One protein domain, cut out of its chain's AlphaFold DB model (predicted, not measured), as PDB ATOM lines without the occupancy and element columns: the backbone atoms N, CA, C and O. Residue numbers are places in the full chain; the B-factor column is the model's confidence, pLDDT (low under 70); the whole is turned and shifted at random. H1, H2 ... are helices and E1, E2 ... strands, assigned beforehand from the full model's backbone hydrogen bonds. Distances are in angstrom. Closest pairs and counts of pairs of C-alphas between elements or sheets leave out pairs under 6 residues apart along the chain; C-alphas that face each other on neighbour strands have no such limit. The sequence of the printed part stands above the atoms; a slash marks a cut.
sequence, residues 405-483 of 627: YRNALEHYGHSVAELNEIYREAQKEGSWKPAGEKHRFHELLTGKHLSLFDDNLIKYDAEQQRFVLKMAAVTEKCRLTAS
ATOM      1  N   TYR A 405     196.175 476.855 475.073       94.94
ATOM      2  CA  TYR A 405     197.094 475.727 475.228       94.94
ATOM      3  C   TYR A 405     197.354 475.010 473.896       94.94
ATOM      4  O   TYR A 405     198.514 474.825 473.519       94.94
ATOM      5  N   ARG A 406     196.287 474.626 473.177       94.00
ATOM      6  CA  ARG A 406     196.393 473.933 471.883       94.00
ATOM      7  C   ARG A 406     197.113 474.793 470.850       94.00
ATOM      8  O   ARG A 406     198.103 474.340 470.287       94.00
ATOM      9  N   ASN A 407     196.702 476.052 470.710       94.50
ATOM     10  CA  ASN A 407     197.309 477.000 469.775       94.50
ATOM     11  C   ASN A 407     198.805 477.212 470.069       94.50
ATOM     12  O   ASN A 407     199.618 477.269 469.151       94.50
ATOM     13  N   ALA A 408     199.195 477.307 471.346       93.62
ATOM     14  CA  ALA A 408     200.598 477.444 471.732       93.62
ATOM     15  C   ALA A 408     201.413 476.183 471.399       93.62
ATOM     16  O   ALA A 408     202.539 476.286 470.916       93.62
ATOM     17  N   LEU A 409     200.851 474.995 471.638       94.62
ATOM     18  CA  LEU A 409     201.512 473.730 471.321       94.62
ATOM     19  C   LEU A 409     201.690 473.547 469.805       94.62
ATOM     20  O   LEU A 409     202.787 473.216 469.353       94.62
ATOM     21  N   GLU A 410     200.643 473.819 469.025       95.00
ATOM     22  CA  GLU A 410     200.680 473.805 467.559       95.00
ATOM     23  C   GLU A 410     201.707 474.804 467.020       95.00
ATOM     24  O   GLU A 410     202.511 474.456 466.154       95.00
ATOM     25  N   HIS A 411     201.764 476.014 467.585       93.25
ATOM     26  CA  HIS A 411     202.757 477.023 467.219       93.25
ATOM     27  C   HIS A 411     204.199 476.518 467.386       93.25
ATOM     28  O   HIS A 411     205.032 476.727 466.497       93.25
ATOM     29  N   TYR A 412     204.511 475.820 468.483       93.38
ATOM     30  CA  TYR A 412     205.830 475.208 468.666       93.38
ATOM     31  C   TYR A 412     206.092 474.071 467.676       93.38
ATOM     32  O   TYR A 412     207.206 473.969 467.160       93.38
ATOM     33  N   GLY A 413     205.076 473.260 467.367       93.38
ATOM     34  CA  GLY A 413     205.158 472.226 466.334       93.38
ATOM     35  C   GLY A 413     205.517 472.805 464.965       93.38
ATOM     36  O   GLY A 413     206.497 472.378 464.353       93.38
ATOM     37  N   HIS A 414     204.790 473.835 464.527       93.69
ATOM     38  CA  HIS A 414     205.075 474.550 463.283       93.69
ATOM     39  C   HIS A 414     206.465 475.193 463.282       93.69
ATOM     40  O   HIS A 414     207.184 475.091 462.292       93.69
ATOM     41  N   SER A 415     206.875 475.799 464.399       91.38
ATOM     42  CA  SER A 415     208.181 476.462 464.496       91.38
ATOM     43  C   SER A 415     209.349 475.473 464.394       91.38
ATOM     44  O   SER A 415     210.358 475.786 463.768       91.38
ATOM     45  N   VAL A 416     209.222 474.266 464.963       91.56
ATOM     46  CA  VAL A 416     210.235 473.206 464.803       91.56
ATOM     47  C   VAL A 416     210.212 472.590 463.402       91.56
ATOM     48  O   VAL A 416     211.266 472.219 462.890       91.56
ATOM     49  N   ALA A 417     209.041 472.476 462.771       93.06
ATOM     50  CA  ALA A 417     208.934 471.978 461.401       93.06
ATOM     51  C   ALA A 417     209.651 472.909 460.411       93.06
ATOM     52  O   ALA A 417     210.449 472.446 459.605       93.06
ATOM     53  N   GLU A 418     209.428 474.217 460.535       91.94
ATOM     54  CA  GLU A 418     210.111 475.244 459.745       91.94
ATOM     55  C   GLU A 418     211.624 475.255 459.995       91.94
ATOM     56  O   GLU A 418     212.398 475.271 459.042       91.94
ATOM     57  N   LEU A 419     212.063 475.166 461.259       88.50
ATOM     58  CA  LEU A 419     213.488 475.067 461.593       88.50
ATOM     59  C   LEU A 419     214.147 473.846 460.934       88.50
ATOM     60  O   LEU A 419     215.279 473.924 460.464       88.50
ATOM     61  N   ASN A 420     213.443 472.715 460.891       90.38
ATOM     62  CA  ASN A 420     213.941 471.515 460.228       90.38
ATOM     63  C   ASN A 420     214.032 471.666 458.706       90.38
ATOM     64  O   ASN A 420     214.905 471.043 458.111       90.38
ATOM     65  N   GLU A 421     213.185 472.481 458.078       91.06
ATOM     66  CA  GLU A 421     213.302 472.758 456.643       91.06
ATOM     67  C   GLU A 421     214.520 473.637 456.343       91.06
ATOM     68  O   GLU A 421     215.347 473.257 455.518       91.06
ATOM     69  N   ILE A 422     214.719 474.711 457.117       87.69
ATOM     70  CA  ILE A 422     215.925 475.559 457.046       87.69
ATOM     71  C   ILE A 422     217.188 474.712 457.233       87.69
ATOM     72  O   ILE A 422     218.171 474.846 456.505       87.69
ATOM     73  N   TYR A 423     217.160 473.800 458.208       85.31
ATOM     74  CA  TYR A 423     218.274 472.900 458.465       85.31
ATOM     75  C   TYR A 423     218.578 471.983 457.269       85.31
ATOM     76  O   TYR A 423     219.742 471.826 456.906       85.31
ATOM     77  N   ARG A 424     217.553 471.413 456.619       86.69
ATOM     78  CA  ARG A 424     217.728 470.572 455.419       86.69
ATOM     79  C   ARG A 424     218.297 471.354 454.240       86.69
ATOM     80  O   ARG A 424     219.122 470.815 453.507       86.69
ATOM     81  N   GLU A 425     217.860 472.593 454.034       86.75
ATOM     82  CA  GLU A 425     218.401 473.467 452.986       86.75
ATOM     83  C   GLU A 425     219.883 473.773 453.240       86.75
ATOM     84  O   GLU A 425     220.715 473.521 452.367       86.75
ATOM     85  N   ALA A 426     220.245 474.154 454.469       82.06
ATOM     86  CA  ALA A 426     221.638 474.399 454.855       82.06
ATOM     87  C   ALA A 426     222.536 473.151 454.712       82.06
ATOM     88  O   ALA A 426     223.722 473.244 454.380       82.06
ATOM     89  N   GLN A 427     221.982 471.954 454.931       79.38
ATOM     90  CA  GLN A 427     222.686 470.699 454.658       79.38
ATOM     91  C   GLN A 427     222.928 470.482 453.157       79.38
ATOM     92  O   GLN A 427     224.036 470.095 452.781       79.38
ATOM     93  N   LYS A 428     221.931 470.741 452.297       84.25
ATOM     94  CA  LYS A 428     222.064 470.609 450.831       84.25
ATOM     95  C   LYS A 428     223.098 471.575 450.256       84.25
ATOM     96  O   LYS A 428     223.860 471.198 449.374       84.25
ATOM     97  N   GLU A 429     223.138 472.798 450.770       81.06
ATOM     98  CA  GLU A 429     224.077 473.841 450.339       81.06
ATOM     99  C   GLU A 429     225.510 473.614 450.851       81.06
ATOM    100  O   GLU A 429     226.428 474.344 450.476       81.06
ATOM    101  N   GLY A 430     225.729 472.621 451.724       70.62
ATOM    102  CA  GLY A 430     227.030 472.361 452.345       70.62
ATOM    103  C   GLY A 430     227.487 473.469 453.304       70.62
ATOM    104  O   GLY A 430     228.639 473.465 453.751       70.62
ATOM    105  N   SER A 431     226.594 474.405 453.640       65.75
ATOM    106  CA  SER A 431     226.838 475.526 454.552       65.75
ATOM    107  C   SER A 431     226.863 475.082 456.021       65.75
ATOM    108  O   SER A 431     227.363 475.806 456.883       65.75
ATOM    109  N   TRP A 432     226.444 473.845 456.313       63.62
ATOM    110  CA  TRP A 432     226.512 473.236 457.640       63.62
ATOM    111  C   TRP A 432     227.501 472.054 457.713       63.62
ATOM    112  O   TRP A 432     227.485 471.154 456.877       63.62
ATOM    113  N   LYS A 433     228.348 472.023 458.759       58.19
ATOM    114  CA  LYS A 433     229.204 470.866 459.113       58.19
ATOM    115  C   LYS A 433     229.070 470.530 460.606       58.19
ATOM    116  O   LYS A 433     229.071 471.469 461.409       58.19
ATOM    117  N   PRO A 434     229.035 469.239 460.989       52.69
ATOM    118  CA  PRO A 434     228.954 468.798 462.379       52.69
ATOM    119  C   PRO A 434     230.313 468.942 463.085       52.69
ATOM    120  O   PRO A 434     231.082 467.993 463.179       52.69
ATOM    121  N   ALA A 435     230.646 470.143 463.563       45.66
ATOM    122  CA  ALA A 435     231.733 470.332 464.526       45.66
ATOM    123  C   ALA A 435     231.462 471.561 465.409       45.66
ATOM    124  O   ALA A 435     231.346 472.676 464.904       45.66
ATOM    125  N   GLY A 436     231.350 471.345 466.726       56.28
ATOM    126  CA  GLY A 436     231.036 472.386 467.714       56.28
ATOM    127  C   GLY A 436     229.538 472.692 467.808       56.28
ATOM    128  O   GLY A 436     229.113 473.800 467.489       56.28
ATOM    129  N   GLU A 437     228.743 471.708 468.246       52.88
ATOM    130  CA  GLU A 437     227.270 471.699 468.180       52.88
ATOM    131  C   GLU A 437     226.602 473.007 468.641       52.88
ATOM    132  O   GLU A 437     225.684 473.480 467.989       52.88
ATOM    133  N   LYS A 438     227.071 473.669 469.706       55.38
ATOM    134  CA  LYS A 438     226.369 474.852 470.245       55.38
ATOM    135  C   LYS A 438     226.529 476.135 469.422       55.38
ATOM    136  O   LYS A 438     225.587 476.919 469.370       55.38
ATOM    137  N   HIS A 439     227.688 476.369 468.802       52.81
ATOM    138  CA  HIS A 439     227.987 477.666 468.177       52.81
ATOM    139  C   HIS A 439     227.362 477.825 466.784       52.81
ATOM    140  O   HIS A 439     226.830 478.889 466.488       52.81
ATOM    141  N   ARG A 440     227.336 476.769 465.957       60.31
ATOM    142  CA  ARG A 440     226.781 476.841 464.588       60.31
ATOM    143  C   ARG A 440     225.263 476.726 464.503       60.31
ATOM    144  O   ARG A 440     224.680 477.202 463.536       60.31
ATOM    145  N   PHE A 441     224.598 476.129 465.496       65.12
ATOM    146  CA  PHE A 441     223.134 476.181 465.537       65.12
ATOM    147  C   PHE A 441     222.655 477.616 465.716       65.12
ATOM    148  O   PHE A 441     221.733 478.022 465.027       65.12
ATOM    149  N   HIS A 442     223.325 478.403 466.557       61.09
ATOM    150  CA  HIS A 442     222.947 479.791 466.795       61.09
ATOM    151  C   HIS A 442     222.991 480.657 465.523       61.09
ATOM    152  O   HIS A 442     222.126 481.514 465.359       61.09
ATOM    153  N   GLU A 443     223.934 480.395 464.609       68.38
ATOM    154  CA  GLU A 443     224.095 481.115 463.333       68.38
ATOM    155  C   GLU A 443     222.941 480.871 462.342       68.38
ATOM    156  O   GLU A 443     222.631 481.746 461.538       68.38
ATOM    157  N   LEU A 444     222.273 479.713 462.419       66.56
ATOM    158  CA  LEU A 444     221.106 479.374 461.591       66.56
ATOM    159  C   LEU A 444     219.789 479.926 462.158       66.56
ATOM    160  O   LEU A 444     218.767 479.940 461.471       66.56
ATOM    161  N   LEU A 445     219.781 480.336 463.427       71.12
ATOM    162  CA  LEU A 445     218.570 480.732 464.132       71.12
ATOM    163  C   LEU A 445     218.339 482.234 463.998       71.12
ATOM    164  O   LEU A 445     219.154 483.050 464.422       71.12
ATOM    165  N   THR A 446     217.164 482.607 463.499       72.62
ATOM    166  CA  THR A 446     216.721 484.004 463.479       72.62
ATOM    167  C   THR A 446     215.372 484.152 464.172       72.62
ATOM    168  O   THR A 446     214.539 483.241 464.186       72.62
ATOM    169  N   GLY A 447     215.163 485.310 464.803       79.75
ATOM    170  CA  GLY A 447     213.893 485.685 465.426       79.75
ATOM    171  C   GLY A 447     213.295 484.594 466.320       79.75
ATOM    172  O   GLY A 447     213.829 484.266 467.378       79.75
ATOM    173  N   LYS A 448     212.161 484.027 465.894       77.12
ATOM    174  CA  LYS A 448     211.406 483.024 466.660       77.12
ATOM    175  C   LYS A 448     212.178 481.722 466.897       77.12
ATOM    176  O   LYS A 448     212.040 481.151 467.975       77.12
ATOM    177  N   HIS A 449     213.013 481.259 465.963       81.56
ATOM    178  CA  HIS A 449     213.750 480.000 466.142       81.56
ATOM    179  C   HIS A 449     214.840 480.139 467.203       81.56
ATOM    180  O   HIS A 449     215.049 479.217 467.988       81.56
ATOM    181  N   LEU A 450     215.454 481.321 467.290       82.56
ATOM    182  CA  LEU A 450     216.414 481.634 468.343       82.56
ATOM    183  C   LEU A 450     215.767 481.548 469.728       82.56
ATOM    184  O   LEU A 450     216.303 480.895 470.618       82.56
ATOM    185  N   SER A 451     214.550 482.080 469.878       83.50
ATOM    186  CA  SER A 451     213.824 481.980 471.151       83.50
ATOM    187  C   SER A 451     213.557 480.533 471.587       83.50
ATOM    188  O   SER A 451     213.589 480.241 472.777       83.50
ATOM    189  N   LEU A 452     213.364 479.590 470.650       85.19
ATOM    190  CA  LEU A 452     213.212 478.169 470.993       85.19
ATOM    191  C   LEU A 452     214.478 477.595 471.634       85.19
ATOM    192  O   LEU A 452     214.385 476.747 472.523       85.19
ATOM    193  N   PHE A 453     215.645 478.027 471.161       84.25
ATOM    194  CA  PHE A 453     216.935 477.597 471.682       84.25
ATOM    195  C   PHE A 453     217.242 478.262 473.026       84.25
ATOM    196  O   PHE A 453     217.533 477.552 473.989       84.25
ATOM    197  N   ASP A 454     217.099 479.588 473.109       84.75
ATOM    198  CA  ASP A 454     217.363 480.375 474.322       84.75
ATOM    199  C   ASP A 454     216.471 479.940 475.490       84.75
ATOM    200  O   ASP A 454     216.930 479.793 476.623       84.75
ATOM    201  N   ASP A 455     215.202 479.644 475.201       86.25
ATOM    202  CA  ASP A 455     214.249 479.137 476.187       86.25
ATOM    203  C   ASP A 455     214.400 477.628 476.452       86.25
ATOM    204  O   ASP A 455     213.588 477.036 477.168       86.25
ATOM    205  N   ASN A 456     215.427 476.989 475.884       90.31
ATOM    206  CA  ASN A 456     215.749 475.576 476.065       90.31
ATOM    207  C   ASN A 456     214.574 474.638 475.710       90.31
ATOM    208  O   ASN A 456     214.327 473.638 476.390       90.31
ATOM    209  N   LEU A 457     213.835 474.956 474.642       91.88
ATOM    210  CA  LEU A 457     212.633 474.231 474.206       91.88
ATOM    211  C   LEU A 457     212.909 473.176 473.136       91.88
ATOM    212  O   LEU A 457     212.047 472.340 472.868       91.88
ATOM    213  N   ILE A 458     214.093 473.193 472.529       91.12
ATOM    214  CA  ILE A 458     214.499 472.262 471.472       91.12
ATOM    215  C   ILE A 458     215.793 471.535 471.829       91.12
ATOM    216  O   ILE A 458     216.590 471.989 472.653       91.12
ATOM    217  N   LYS A 459     216.001 470.380 471.203       88.50
ATOM    218  CA  LYS A 459     217.294 469.695 471.118       88.50
ATOM    219  C   LYS A 459     217.503 469.189 469.698       88.50
ATOM    220  O   LYS A 459     216.533 468.891 469.004       88.50
ATOM    221  N   TYR A 460     218.759 469.070 469.298       86.69
ATOM    222  CA  TYR A 460     219.110 468.312 468.107       86.69
ATOM    223  C   TYR A 460     219.076 466.814 468.439       86.69
ATOM    224  O   TYR A 460     219.585 466.395 469.479       86.69
ATOM    225  N   ASP A 461     218.420 466.034 467.589       87.56
ATOM    226  CA  ASP A 461     218.380 464.578 467.639       87.56
ATOM    227  C   ASP A 461     219.316 464.043 466.550       87.56
ATOM    228  O   ASP A 461     219.033 464.183 465.359       87.56
ATOM    229  N   ALA A 462     220.458 463.493 466.965       82.56
ATOM    230  CA  ALA A 462     221.491 463.022 466.049       82.56
ATOM    231  C   ALA A 462     221.082 461.754 465.285       82.56
ATOM    232  O   ALA A 462     221.530 461.565 464.158       82.56
ATOM    233  N   GLU A 463     220.215 460.915 465.861       84.12
ATOM    234  CA  GLU A 463     219.731 459.688 465.214       84.12
ATOM    235  C   GLU A 463     218.765 460.027 464.081       84.12
ATOM    236  O   GLU A 463     218.856 459.488 462.981       84.12
ATOM    237  N   GLN A 464     217.856 460.966 464.339       83.69
ATOM    238  CA  GLN A 464     216.865 461.413 463.360       83.69
ATOM    239  C   GLN A 464     217.364 462.573 462.489       83.69
ATOM    240  O   GLN A 464     216.614 463.062 461.642       83.69
ATOM    241  N   GLN A 465     218.593 463.035 462.737       84.81
ATOM    242  CA  GLN A 465     219.239 464.186 462.103       84.81
ATOM    243  C   GLN A 465     218.317 465.405 461.980       84.81
ATOM    244  O   GLN A 465     218.235 466.047 460.933       84.81
ATOM    245  N   ARG A 466     217.586 465.723 463.052       87.19
ATOM    246  CA  ARG A 466     216.604 466.815 463.063       87.19
ATOM    247  C   ARG A 466     216.448 467.427 464.445       87.19
ATOM    248  O   ARG A 466     216.723 466.798 465.461       87.19
ATOM    249  N   PHE A 467     215.932 468.644 464.503       89.00
ATOM    250  CA  PHE A 467     215.503 469.257 465.750       89.00
ATOM    251  C   PHE A 467     214.180 468.667 466.224       89.00
ATOM    252  O   PHE A 467     213.215 468.537 465.464       89.00
ATOM    253  N   VAL A 468     214.128 468.366 467.518       91.69
ATOM    254  CA  VAL A 468     212.932 467.898 468.214       91.69
ATOM    255  C   VAL A 468     212.649 468.780 469.422       91.69
ATOM    256  O   VAL A 468     213.548 469.322 470.070       91.69
ATOM    257  N   LEU A 469     211.368 468.926 469.737       94.12
ATOM    258  CA  LEU A 469     210.915 469.685 470.893       94.12
ATOM    259  C   LEU A 469     211.173 468.906 472.194       94.12
ATOM    260  O   LEU A 469     210.891 467.711 472.299       94.12
ATOM    261  N   LYS A 470     211.630 469.603 473.236       95.25
ATOM    262  CA  LYS A 470     211.683 469.087 474.608       95.25
ATOM    263  C   LYS A 470     210.284 469.158 475.219       95.25
ATOM    264  O   LYS A 470     209.928 470.144 475.859       95.25
ATOM    265  N   MET A 471     209.493 468.101 475.018       94.56
ATOM    266  CA  MET A 471     208.064 468.057 475.373       94.56
ATOM    267  C   MET A 471     207.742 468.502 476.802       94.56
ATOM    268  O   MET A 471     206.756 469.207 476.988       94.56
ATOM    269  N   ALA A 472     208.564 468.163 477.798       93.81
ATOM    270  CA  ALA A 472     208.344 468.606 479.176       93.81
ATOM    271  C   ALA A 472     208.408 470.142 479.314       93.81
ATOM    272  O   ALA A 472     207.465 470.750 479.818       93.81
ATOM    273  N   ALA A 473     209.468 470.770 478.790       94.00
ATOM    274  CA  ALA A 473     209.659 472.222 478.839       94.00
ATOM    275  C   ALA A 473     208.611 472.971 478.000       94.00
ATOM    276  O   ALA A 473     208.069 473.991 478.426       94.00
ATOM    277  N   VAL A 474     208.268 472.428 476.826       94.94
ATOM    278  CA  VAL A 474     207.199 472.969 475.973       94.94
ATOM    279  C   VAL A 474     205.849 472.892 476.680       94.94
ATOM    280  O   VAL A 474     205.143 473.892 476.750       94.94
ATOM    281  N   THR A 475     205.510 471.744 477.270       95.00
ATOM    282  CA  THR A 475     204.247 471.553 477.998       95.00
ATOM    283  C   THR A 475     204.139 472.515 479.177       95.00
ATOM    284  O   THR A 475     203.095 473.137 479.366       95.00
ATOM    285  N   GLU A 476     205.215 472.683 479.949       94.25
ATOM    286  CA  GLU A 476     205.280 473.655 481.042       94.25
ATOM    287  C   GLU A 476     204.998 475.079 480.539       94.25
ATOM    288  O   GLU A 476     204.123 475.774 481.062       94.25
ATOM    289  N   LYS A 477     205.669 475.495 479.460       93.38
ATOM    290  CA  LYS A 477     205.498 476.827 478.871       93.38
ATOM    291  C   LYS A 477     204.107 477.048 478.273       93.38
ATOM    292  O   LYS A 477     203.535 478.128 478.449       93.38
ATOM    293  N   CYS A 478     203.529 476.033 477.632       95.00
ATOM    294  CA  CYS A 478     202.152 476.055 477.143       95.00
ATOM    295  C   CYS A 478     201.161 476.191 478.302       95.00
ATOM    296  O   CYS A 478     200.253 477.015 478.229       95.00
ATOM    297  N   ARG A 479     201.358 475.456 479.405       95.25
ATOM    298  CA  ARG A 479     200.508 475.548 480.606       95.25
ATOM    299  C   ARG A 479     200.553 476.933 481.237       95.25
ATOM    300  O   ARG A 479     199.505 477.483 481.567       95.25
ATOM    301  N   LEU A 480     201.743 477.519 481.361       94.25
ATOM    302  CA  LEU A 480     201.908 478.882 481.871       94.25
ATOM    303  C   LEU A 480     201.248 479.921 480.953       94.25
ATOM    304  O   LEU A 480     200.601 480.839 481.447       94.25
ATOM    305  N   THR A 481     201.381 479.765 479.633       93.50
ATOM    306  CA  THR A 481     200.759 480.654 478.633       93.50
ATOM    307  C   THR A 481     199.232 480.562 478.651       93.50
ATOM    308  O   THR A 481     198.551 481.580 478.556       93.50
ATOM    309  N   ALA A 482     198.693 479.353 478.810       94.94
ATOM    310  CA  ALA A 482     197.259 479.079 478.844       94.94
ATOM    311  C   ALA A 482     196.576 479.463 480.167       94.94
ATOM    312  O   ALA A 482     195.347 479.464 480.238       94.94
ATOM    313  N   SER A 483     197.348 479.778 481.210       95.25
ATOM    314  CA  SER A 483     196.825 480.074 482.544       95.25
ATOM    315  C   SER A 483     196.766 481.574 482.814       95.25
ATOM    316  O   SER A 483     197.782 482.273 482.820       95.25
TER     317      SER A 483
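AT A GLANCE: This is residues 405 to 483 of the 627 residues of a protein of Succinatimonas hippei (strain DSM 22608 / JCM 16073 / KCTC 15190 / YIT 12066) (UniProt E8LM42). A small antiparallel hairpin, E1 and E2, packs on long helix H1, with H4 on its beginning and H3 on its middle. The printed part, mostly helix, has 79 residues with four named helices and two named strands: H1 H2 H3 E1 E2 H4. It is compact, radius of gyration of the C-alphas 13.1 A, spans 43 by 25 by 20 A.

HOW THE PARTS SIT: In E1, residues 458 to 461, and E2, 466 to 469, find N 459 and O 468 within hydrogen-bond range, 2.9 A. H1, 405 to 428, touches H4, 471 to 482, closest C-alphas 405 and 482, 4.9 A. H3, 448 to 454, touches H1, closest C-alphas 449 and 419, 6.7 A. H1, H3 and H4 have every O i to N i+4 pair within range; H2, 437 to 444, has 0 of 4, and 2 of 5 O i to N i+3.

IN THESE COORDINATES: Find C-alpha 405 at (197.094, 475.727, 475.228); H1 runs 35.3 A to C-alpha 428, (222.064, 470.609, 450.831).

THE WHOLE: The printed part has no cut; residues 431 to 444 are under pLDDT 70.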